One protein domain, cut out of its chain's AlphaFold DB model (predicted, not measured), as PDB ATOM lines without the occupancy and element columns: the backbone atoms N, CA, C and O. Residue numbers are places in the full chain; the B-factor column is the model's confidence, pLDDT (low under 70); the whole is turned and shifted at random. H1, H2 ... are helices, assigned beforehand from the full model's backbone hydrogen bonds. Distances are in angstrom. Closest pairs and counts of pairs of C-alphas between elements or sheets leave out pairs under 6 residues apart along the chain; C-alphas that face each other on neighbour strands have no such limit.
ATOM      1  N   ASN A  19     -50.301  33.078 227.841       88.62
ATOM      2  CA  ASN A  19     -49.845  32.093 226.871       88.62
ATOM      3  C   ASN A  19     -48.334  31.885 227.025       88.62
ATOM      4  O   ASN A  19     -47.558  32.832 227.159       88.62
ATOM      5  N   GLN A  20     -47.908  30.622 227.030       86.50
ATOM      6  CA  GLN A  20     -46.498  30.276 227.140       86.50
ATOM      7  C   GLN A  20     -45.799  30.574 225.812       86.50
ATOM      8  O   GLN A  20     -46.053  29.919 224.806       86.50
ATOM      9  N   PHE A  21     -44.901  31.556 225.816       88.44
ATOM     10  CA  PHE A  21     -44.070  31.879 224.664       88.44
ATOM     11  C   PHE A  21     -42.769  31.069 224.702       88.44
ATOM     12  O   PHE A  21     -41.945  31.248 225.602       88.44
ATOM     13  N   CYS A  22     -42.579  30.184 223.721       92.62
ATOM     14  CA  CYS A  22     -41.319  29.479 223.507       92.62
ATOM     15  C   CYS A  22     -40.468  30.265 222.503       92.62
ATOM     16  O   CYS A  22     -40.741  30.258 221.302       92.62
ATOM     17  N   LEU A  23     -39.445  30.967 222.998       92.69
ATOM     18  CA  LEU A  23     -38.598  31.814 222.155       92.69
ATOM     19  C   LEU A  23     -37.889  31.010 221.055       92.69
ATOM     20  O   LEU A  23     -37.795  31.488 219.928       92.69
ATOM     21  N   ASP A  24     -37.426  29.801 221.370       95.69
ATOM     22  CA  ASP A  24     -36.671  28.968 220.431       95.69
ATOM     23  C   ASP A  24     -37.525  28.549 219.225       95.69
ATOM     24  O   ASP A  24     -37.075  28.644 218.083       95.69
ATOM     25  N   GLU A  25     -38.780  28.153 219.460       95.12
ATOM     26  CA  GLU A  25     -39.726  27.791 218.397       95.12
ATOM     27  C   GLU A  25     -40.093  29.004 217.541       95.12
ATOM     28  O   GLU A  25     -40.034  28.935 216.313       95.12
ATOM     29  N   ALA A  26     -40.394  30.137 218.181       94.12
ATOM     30  CA  ALA A  26     -40.752  31.365 217.482       94.12
ATOM     31  C   ALA A  26     -39.603  31.893 216.606       94.12
ATOM     32  O   ALA A  26     -39.829  32.334 215.478       94.12
ATOM     33  N   LEU A  27     -38.359  31.829 217.096       96.62
ATOM     34  CA  LEU A  27     -37.180  32.200 216.309       96.62
ATOM     35  C   LEU A  27     -36.949  31.234 215.147       96.62
ATOM     36  O   LEU A  27     -36.652  31.682 214.041       96.62
ATOM     37  N   ALA A  28     -37.101  29.925 215.368       96.44
ATOM     38  CA  ALA A  28     -36.939  28.929 214.315       96.44
ATOM     39  C   ALA A  28     -37.971  29.108 213.191       96.44
ATOM     40  O   ALA A  28     -37.609  29.067 212.011       96.44
ATOM     41  N   GLU A  29     -39.235  29.354 213.539       96.62
ATOM     42  CA  GLU A  29     -40.302  29.636 212.577       96.62
ATOM     43  C   GLU A  29     -40.022  30.930 211.799       96.62
ATOM     44  O   GLU A  29     -40.043  30.928 210.566       96.62
ATOM     45  N   TYR A  30     -39.662  32.006 212.505       96.44
ATOM     46  CA  TYR A  30     -39.315  33.289 211.895       96.44
ATOM     47  C   TYR A  30     -38.148  33.154 210.905       96.44
ATOM     48  O   TYR A  30     -38.264  33.548 209.744       96.44
ATOM     49  N   CYS A  31     -37.039  32.537 211.323       97.25
ATOM     50  CA  CYS A  31     -35.870  32.351 210.465       97.25
ATOM     51  C   CYS A  31     -36.168  31.459 209.252       97.25
ATOM     52  O   CYS A  31     -35.660  31.719 208.161       97.25
ATOM     53  N   THR A  32     -36.996  30.424 209.423       97.44
ATOM     54  CA  THR A  32     -37.408  29.542 208.320       97.44
ATOM     55  C   THR A  32     -38.216  30.317 207.283       97.44
ATOM     56  O   THR A  32     -37.933  30.231 206.086       97.44
ATOM     57  N   ASN A  33     -39.175  31.121 207.743       97.88
ATOM     58  CA  ASN A  33     -39.994  31.962 206.883       97.88
ATOM     59  C   ASN A  33     -39.155  33.026 206.149       97.88
ATOM     60  O   ASN A  33     -39.311  33.199 204.942       97.88
ATOM     61  N   ASP A  34     -38.205  33.680 206.827       97.81
ATOM     62  CA  ASP A  34     -37.303  34.663 206.207       97.81
ATOM     63  C   ASP A  34     -36.476  34.042 205.070       97.81
ATOM     64  O   ASP A  34     -36.415  34.582 203.962       97.81
ATOM     65  N   VAL A  35     -35.876  32.870 205.301       97.94
ATOM     66  CA  VAL A  35     -35.100  32.162 204.267       97.94
ATOM     67  C   VAL A  35     -35.994  31.719 203.109       97.94
ATOM     68  O   VAL A  35     -35.580  31.812 201.946       97.94
ATOM     69  N   GLN A  36     -37.219  31.271 203.392       98.19
ATOM     70  CA  GLN A  36     -38.181  30.906 202.358       98.19
ATOM     71  C   GLN A  36     -38.526  32.110 201.474       98.19
ATOM     72  O   GLN A  36     -38.403  32.018 200.251       98.19
ATOM     73  N   ILE A  37     -38.859  33.257 202.073       98.25
ATOM     74  CA  ILE A  37     -39.169  34.499 201.351       98.25
ATOM     75  C   ILE A  37     -37.994  34.917 200.459       98.25
ATOM     76  O   ILE A  37     -38.185  35.221 199.279       98.25
ATOM     77  N   LEU A  38     -36.768  34.902 200.990       97.56
ATOM     78  CA  LEU A  38     -35.570  35.257 200.223       97.56
ATOM     79  C   LEU A  38     -35.339  34.300 199.047       97.56
ATOM     80  O   LEU A  38     -34.988  34.736 197.948       97.56
ATOM     81  N   THR A  39     -35.574  33.006 199.255       97.19
ATOM     82  CA  THR A  39     -35.420  31.977 198.221       97.19
ATOM     83  C   THR A  39     -36.453  32.151 197.109       97.19
ATOM     84  O   THR A  39     -36.098  32.173 195.929       97.19
ATOM     85  N   GLU A  40     -37.726  32.335 197.462       98.00
ATOM     86  CA  GLU A  40     -38.807  32.562 196.500       98.00
ATOM     87  C   GLU A  40     -38.589  33.854 195.700       98.00
ATOM     88  O   GLU A  40     -38.721  33.857 194.469       98.00
ATOM     89  N   ALA A  41     -38.166  34.933 196.367       97.00
ATOM     90  CA  ALA A  41     -37.819  36.192 195.720       97.00
ATOM     91  C   ALA A  41     -36.657  36.024 194.729       97.00
ATOM     92  O   ALA A  41     -36.724  36.536 193.607       97.00
ATOM     93  N   LEU A  42     -35.618  35.268 195.097       95.56
ATOM     94  CA  LEU A  42     -34.470  35.006 194.229       95.56
ATOM     95  C   LEU A  42     -34.856  34.176 192.998       95.56
ATOM     96  O   LEU A  42     -34.436  34.498 191.884       95.56
ATOM     97  N   ILE A  43     -35.693  33.148 193.169       96.06
ATOM     98  CA  ILE A  43     -36.225  32.332 192.066       96.06
ATOM     99  C   ILE A  43     -37.042  33.205 191.108       96.06
ATOM    100  O   ILE A  43     -36.839  33.158 189.889       96.06
ATOM    101  N   ALA A  44     -37.935  34.039 191.647       96.56
ATOM    102  CA  ALA A  44     -38.752  34.950 190.856       96.56
ATOM    103  C   ALA A  44     -37.894  35.977 190.103       96.56
ATOM    104  O   ALA A  44     -38.125  36.216 188.912       96.56
ATOM    105  N   PHE A  45     -36.881  36.547 190.762       95.12
ATOM    106  CA  PHE A  45     -35.961  37.504 190.155       95.12
ATOM    107  C   PHE A  45     -35.129  36.860 189.042       95.12
ATOM    108  O   PHE A  45     -35.110  37.387 187.931       95.12
ATOM    109  N   ARG A  46     -34.532  35.682 189.279       93.81
ATOM    110  CA  ARG A  46     -33.757  34.934 188.272       93.81
ATOM    111  C   ARG A  46     -34.584  34.647 187.023       93.81
ATOM    112  O   ARG A  46     -34.127  34.918 185.914       93.81
ATOM    113  N   LYS A  47     -35.817  34.157 187.198       93.81
ATOM    114  CA  LYS A  47     -36.728  33.860 186.086       93.81
ATOM    115  C   LYS A  47     -37.071  35.120 185.289       93.81
ATOM    116  O   LYS A  47     -36.847  35.160 184.082       93.81
ATOM    117  N   LYS A  48     -37.567  36.161 185.967       94.75
ATOM    118  CA  LYS A  48     -37.983  37.412 185.314       94.75
ATOM    119  C   LYS A  48     -36.816  38.110 184.618       94.75
ATOM    120  O   LYS A  48     -36.968  38.582 183.495       94.75
ATOM    121  N   PHE A  49     -35.651  38.166 185.262       93.69
ATOM    122  CA  PHE A  49     -34.479  38.824 184.693       93.69
ATOM    123  C   PHE A  49     -33.942  38.067 183.478       93.69
ATOM    124  O   PHE A  49     -33.642  38.687 182.457       93.69
ATOM    125  N   SER A  50     -33.883  36.732 183.541       92.00
ATOM    126  CA  SER A  50     -33.518  35.911 182.384       92.00
ATOM    127  C   SER A  50     -34.479  36.157 181.217       92.00
ATOM    128  O   SER A  50     -34.038  36.413 180.104       92.00
ATOM    129  N   GLU A  51     -35.792  36.198 181.458       91.81
ATOM    130  CA  GLU A  51     -36.787  36.482 180.416       91.81
ATOM    131  C   GLU A  51     -36.608  37.865 179.766       91.81
ATOM    132  O   GLU A  51     -36.569  37.955 178.539       91.81
ATOM    133  N   ILE A  52     -36.448  38.926 180.565       91.12
ATOM    134  CA  ILE A  52     -36.283  40.311 180.076       91.12
ATOM    135  C   ILE A  52     -34.959  40.496 179.321       91.12
ATOM    136  O   ILE A  52     -34.859  41.308 178.398       91.12
ATOM    137  N   SER A  53     -33.925  39.754 179.709       91.12
ATOM    138  CA  SER A  53     -32.578  39.914 179.161       91.12
ATOM    139  C   SER A  53     -32.293  39.103 177.898       91.12
ATOM    140  O   SER A  53     -31.248  39.328 177.283       91.12
ATOM    141  N   LYS A  54     -33.207  38.230 177.455       88.94
ATOM    142  CA  LYS A  54     -33.078  37.508 176.177       88.94
ATOM    143  C   LYS A  54     -32.849  38.488 175.023       88.94
ATOM    144  O   LYS A  54     -33.617  39.432 174.829       88.94
ATOM    145  N   LYS A  55     -31.801  38.260 174.223       75.06
ATOM    146  CA  LYS A  55     -31.581  39.045 173.001       75.06
ATOM    147  C   LYS A  55     -32.682  38.743 171.992       75.06
ATOM    148  O   LYS A  55     -32.980  37.584 171.716       75.06
ATOM    149  N   LYS A  56     -33.213  39.789 171.359       63.62
ATOM    150  CA  LYS A  56     -33.961  39.653 170.106       63.62
ATOM    151  C   LYS A  56     -32.945  39.315 169.020       63.62
ATOM    152  O   LYS A  56     -32.223  40.194 168.557       63.62
ATOM    153  N   THR A  57     -32.791  38.039 168.686       56.59
ATOM    154  CA  THR A  57     -31.883  37.656 167.604       56.59
ATOM    155  C   THR A  57     -32.474  38.059 166.260       56.59
ATOM    156  O   THR A  57     -33.679  37.992 166.036       56.59
ATOM    157  N   THR A  58     -31.600  38.455 165.341       52.69
ATOM    158  CA  THR A  58     -31.897  38.620 163.911       52.69
ATOM    159  C   THR A  58     -31.682  37.328 163.118       52.69
ATOM    160  O   THR A  58     -31.967  37.288 161.926       52.69
ATOM    161  N   ARG A  59     -31.177  36.260 163.758       55.09
ATOM    162  CA  ARG A  59     -30.902  34.966 163.115       55.09
ATOM    163  C   ARG A  59     -32.016  33.960 163.442       55.09
ATOM    164  O   ARG A  59     -32.155  33.608 164.617       55.09
ATOM    165  N   PRO A  60     -32.781  33.476 162.445       51.69
ATOM    166  CA  PRO A  60     -33.809  32.468 162.676       51.69
ATOM    167  C   PRO A  60     -33.179  31.175 163.216       51.69
ATOM    168  O   PRO A  60     -32.231  30.657 162.632       51.69
ATOM    169  N   GLY A  61     -33.694  30.670 164.342       56.50
ATOM    170  CA  GLY A  61     -33.304  29.378 164.927       56.50
ATOM    171  C   GLY A  61     -32.274  29.413 166.066       56.50
ATOM    172  O   GLY A  61     -32.041  28.380 166.684       56.50
ATOM    173  N   ALA A  62     -31.687  30.568 166.401       57.44
ATOM    174  CA  ALA A  62     -30.798  30.677 167.562       57.44
ATOM    175  C   ALA A  62     -31.608  30.892 168.854       57.44
ATOM    176  O   ALA A  62     -32.152  31.976 169.074       57.44
ATOM    177  N   VAL A  63     -31.666  29.876 169.719       58.19
ATOM    178  CA  VAL A  63     -32.146  30.036 171.098       58.19
ATOM    179  C   VAL A  63     -31.097  30.844 171.853       58.19
ATOM    180  O   VAL A  63     -29.999  30.355 172.100       58.19
ATOM    181  N   VAL A  64     -31.409  32.096 172.188       66.69
ATOM    182  CA  VAL A  64     -30.553  32.884 173.080       66.69
ATOM    183  C   VAL A  64     -31.124  32.815 174.479       66.69
ATOM    184  O   VAL A  64     -32.209  33.331 174.760       66.69
ATOM    185  N   GLU A  65     -30.377  32.148 175.348       79.12
ATOM    186  CA  GLU A  65     -30.621  32.179 176.779       79.12
ATOM    187  C   GLU A  65     -30.394  33.602 177.304       79.12
ATOM    188  O   GLU A  65     -29.509  34.330 176.848       79.12
ATOM    189  N   GLY A  66     -31.260  34.029 178.223       87.31
ATOM    190  CA  GLY A  66     -31.094  35.301 178.913       87.31
ATOM    191  C   GLY A  66     -29.942  35.249 179.910       87.31
ATOM    192  O   GLY A  66     -29.401  34.188 180.202       87.31
ATOM    193  N   ILE A  67     -29.606  36.403 180.472       90.50
ATOM    194  CA  ILE A  67     -28.614  36.524 181.541       90.50
ATOM    195  C   ILE A  67     -29.112  35.757 182.768       90.50
ATOM    196  O   ILE A  67     -30.212  36.018 183.265       90.50
ATOM    197  N   ASP A  68     -28.287  34.851 183.287       91.50
ATOM    198  CA  ASP A  68     -28.544  34.159 184.544       91.50
ATOM    199  C   ASP A  68     -27.822  34.877 185.679       91.50
ATOM    200  O   ASP A  68     -26.621  34.712 185.865       91.50
ATOM    201  N   ILE A  69     -28.557  35.649 186.475       90.69
ATOM    202  CA  ILE A  69     -28.002  36.444 187.578       90.69
ATOM    203  C   ILE A  69     -27.105  35.635 188.532       90.69
ATOM    204  O   ILE A  69     -26.107  36.162 189.000       90.69
ATOM    205  N   LEU A  70     -27.369  34.345 188.773       90.06
ATOM    206  CA  LEU A  70     -26.552  33.564 189.711       90.06
ATOM    207  C   LEU A  70     -25.187  33.184 189.134       90.06
ATOM    208  O   LEU A  70     -24.223  33.024 189.878       90.06
ATOM    209  N   LYS A  71     -25.106  33.043 187.810       87.69
ATOM    210  CA  LYS A  71     -23.883  32.681 187.087       87.69
ATOM    211  C   LYS A  71     -23.135  33.912 186.582       87.69
ATOM    212  O   LYS A  71     -21.910  33.935 186.545       87.69
ATOM    213  N   ASP A  72     -23.884  34.917 186.150       86.56
ATOM    214  CA  ASP A  72     -23.395  36.017 185.333       86.56
ATOM    215  C   ASP A  72     -23.198  37.324 186.100       86.56
ATOM    216  O   ASP A  72     -22.509  38.208 185.580       86.56
ATOM    217  N   ALA A  73     -23.853  37.502 187.255       88.31
ATOM    218  CA  ALA A  73     -23.859  38.768 187.980       88.31
ATOM    219  C   ALA A  73     -24.306  38.632 189.447       88.31
ATOM    220  O   ALA A  73     -25.491  38.671 189.755       88.31
ATOM    221  N   MET A  74     -23.344  38.625 190.370       85.88
ATOM    222  CA  MET A  74     -23.605  38.511 191.814       85.88
ATOM    223  C   MET A  74     -24.480  39.642 192.391       85.88
ATOM    224  O   MET A  74     -25.130  39.458 193.416       85.88
ATOM    225  N   THR A  75     -24.511  40.817 191.751       91.69
ATOM    226  CA  THR A  75     -25.278  41.986 192.208       91.69
ATOM    227  C   THR A  75     -26.263  42.476 191.148       91.69
ATOM    228  O   THR A  75     -26.022  42.349 189.943       91.69
ATOM    229  N   ILE A  76     -27.350  43.124 191.589       92.56
ATOM    230  CA  ILE A  76     -28.348  43.744 190.699       92.56
ATOM    231  C   ILE A  76     -27.683  44.767 189.766       92.56
ATOM    232  O   ILE A  76     -27.952  44.769 188.567       92.56
ATOM    233  N   ALA A  77     -26.761  45.586 190.281       94.06
ATOM    234  CA  ALA A  77     -26.032  46.567 189.476       94.06
ATOM    235  C   ALA A  77     -25.208  45.901 188.358       94.06
ATOM    236  O   ALA A  77     -25.271  46.332 187.204       94.06
ATOM    237  N   SER A  78     -24.496  44.812 188.672       91.75
ATOM    238  CA  SER A  78     -23.755  44.027 187.677       91.75
ATOM    239  C   SER A  78     -24.690  43.433 186.618       91.75
ATOM    240  O   SER A  78     -24.390  43.486 185.422       91.75
ATOM    241  N   ALA A  79     -25.854  42.922 187.032       92.56
ATOM    242  CA  ALA A  79     -26.847  42.349 186.128       92.56
ATOM    243  C   ALA A  79     -27.404  43.413 185.170       92.56
ATOM    244  O   ALA A  79     -27.413  43.209 183.953       92.56
ATOM    245  N   CYS A  80     -27.790  44.580 185.694       93.62
ATOM    246  CA  CYS A  80     -28.256  45.721 184.908       93.62
ATOM    247  C   CYS A  80     -27.189  46.211 183.923       93.62
ATOM    248  O   CYS A  80     -27.493  46.419 182.750       93.62
ATOM    249  N   MET A  81     -25.931  46.330 184.358       91.25
ATOM    250  CA  MET A  81     -24.831  46.750 183.489       91.25
ATOM    251  C   MET A  81     -24.562  45.731 182.375       91.25
ATOM    252  O   MET A  81     -24.324  46.099 181.225       91.25
ATOM    253  N   LYS A  82     -24.625  44.431 182.679       89.31
ATOM    254  CA  LYS A  82     -24.498  43.369 181.670       89.31
ATOM    255  C   LYS A  82     -25.664  43.398 180.680       89.31
ATOM    256  O   LYS A  82     -25.425  43.330 179.478       89.31
ATOM    257  N   HIS A  83     -26.898  43.581 181.153       91.56
ATOM    258  CA  HIS A  83     -28.072  43.739 180.293       91.56
ATOM    259  C   HIS A  83     -27.960  44.962 179.375       91.56
ATOM    260  O   HIS A  83     -28.200  44.845 178.175       91.56
ATOM    261  N   PHE A  84     -27.529  46.108 179.907       90.25
ATOM    262  CA  PHE A  84     -27.282  47.317 179.124       90.25
ATOM    263  C   PHE A  84     -26.242  47.080 178.023       90.25
ATOM    264  O   PHE A  84     -26.547  47.277 176.847       90.25
ATOM    265  N   ARG A  85     -25.056  46.570 178.381       86.38
ATOM    266  CA  ARG A  85     -23.971  46.293 177.422       86.38
ATOM    267  C   ARG A  85     -24.372  45.309 176.323       86.38
ATOM    268  O   ARG A  85     -23.903  45.435 175.200       86.38
ATOM    269  N   LEU A  86     -25.215  44.324 176.638       84.19
ATOM    270  CA  LEU A  86     -25.606  43.288 175.681       84.19
ATOM    271  C   LEU A  86     -26.778  43.686 174.781       84.19
ATOM    272  O   LEU A  86     -26.795  43.253 173.627       84.19
ATOM    273  N   ASN A  87     -27.749  44.447 175.298       87.12
ATOM    274  CA  ASN A  87     -29.036  44.648 174.625       87.12
ATOM    275  C   ASN A  87     -29.310  46.101 174.215       87.12
ATOM    276  O   ASN A  87     -30.155  46.311 173.349       87.12
ATOM    277  N   HIS A  88     -28.636  47.082 174.820       87.62
ATOM    278  CA  HIS A  88     -28.965  48.508 174.653       87.62
ATOM    279  C   HIS A  88     -27.778  49.366 174.204       87.62
ATOM    280  O   HIS A  88     -27.986  50.397 173.562       87.62
ATOM    281  N   LEU A  89     -26.544  48.953 174.514       87.31
ATOM    282  CA  LEU A  89     -25.340  49.667 174.101       87.31
ATOM    283  C   LEU A  89     -25.194  49.618 172.577       87.31
ATOM    284  O   LEU A  89     -25.118  48.542 171.980       87.31
TER     285      LEU A  89
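AT A GLANCE: This is residues 19 to 89 of the 201 residues of the protein "Hypothetical protein" of Meloidogyne enterolobii (UniProt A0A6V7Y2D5). One long helix, H1, makes the length of a rod, and near its last residues the short H2 and then H3 gather beside it. Residues 19 to 41 stick out at one end, and residues 57 to 62 of the link after H1 form a free loop at the other. The printed part has 71 residues with three named helices, H1, H2, H3 in chain order, and no named strand. It is all helix and extended, with a radius of gyration of the C-alphas of 18.8 A and spans of 66 by 24 by 16 A.

IN THESE COORDINATES: H1, residues 23 to 53, runs 44.2 A from C-alpha 23 at (-38.598, 31.814, 222.155) to C-alpha 53 at (-32.578, 39.914, 179.161). H2 is residues 69 to 72. H3, residues 76 to 87, runs 16.1 A and ends at C-alpha 87 at (-29.036, 44.648, 174.625).

HOW THE PARTS SIT: H1 touches H2 with residues 46 to 50 alone; their closest C-alphas, of Arg 46 and Ile 69, are 6.0 A apart. H1 and H3 are close but not clearly touching, the closest C-alphas, of Ser 53 and His 83, being 6.0 A apart. They run the same way at a shallow tilt of 12 degrees. H2 and H3 only just touch, only at the corner by their link, with 3 pairs of C-alphas within 8 A, the closest those of Ile 69 and Ala 79 at 6.2 A. In H1 and H3 every O i to N i+4 pair is within hydrogen-bond range; H2 is too short for such a pair.

THE WHOLE: The C-alphas of Asn 19 and Arg 59, the two farthest apart, are 66.6 A apart. The printed part has no cut. The link from H1 to H2 is long, and residues 56 to 64 have pLDDT under 70.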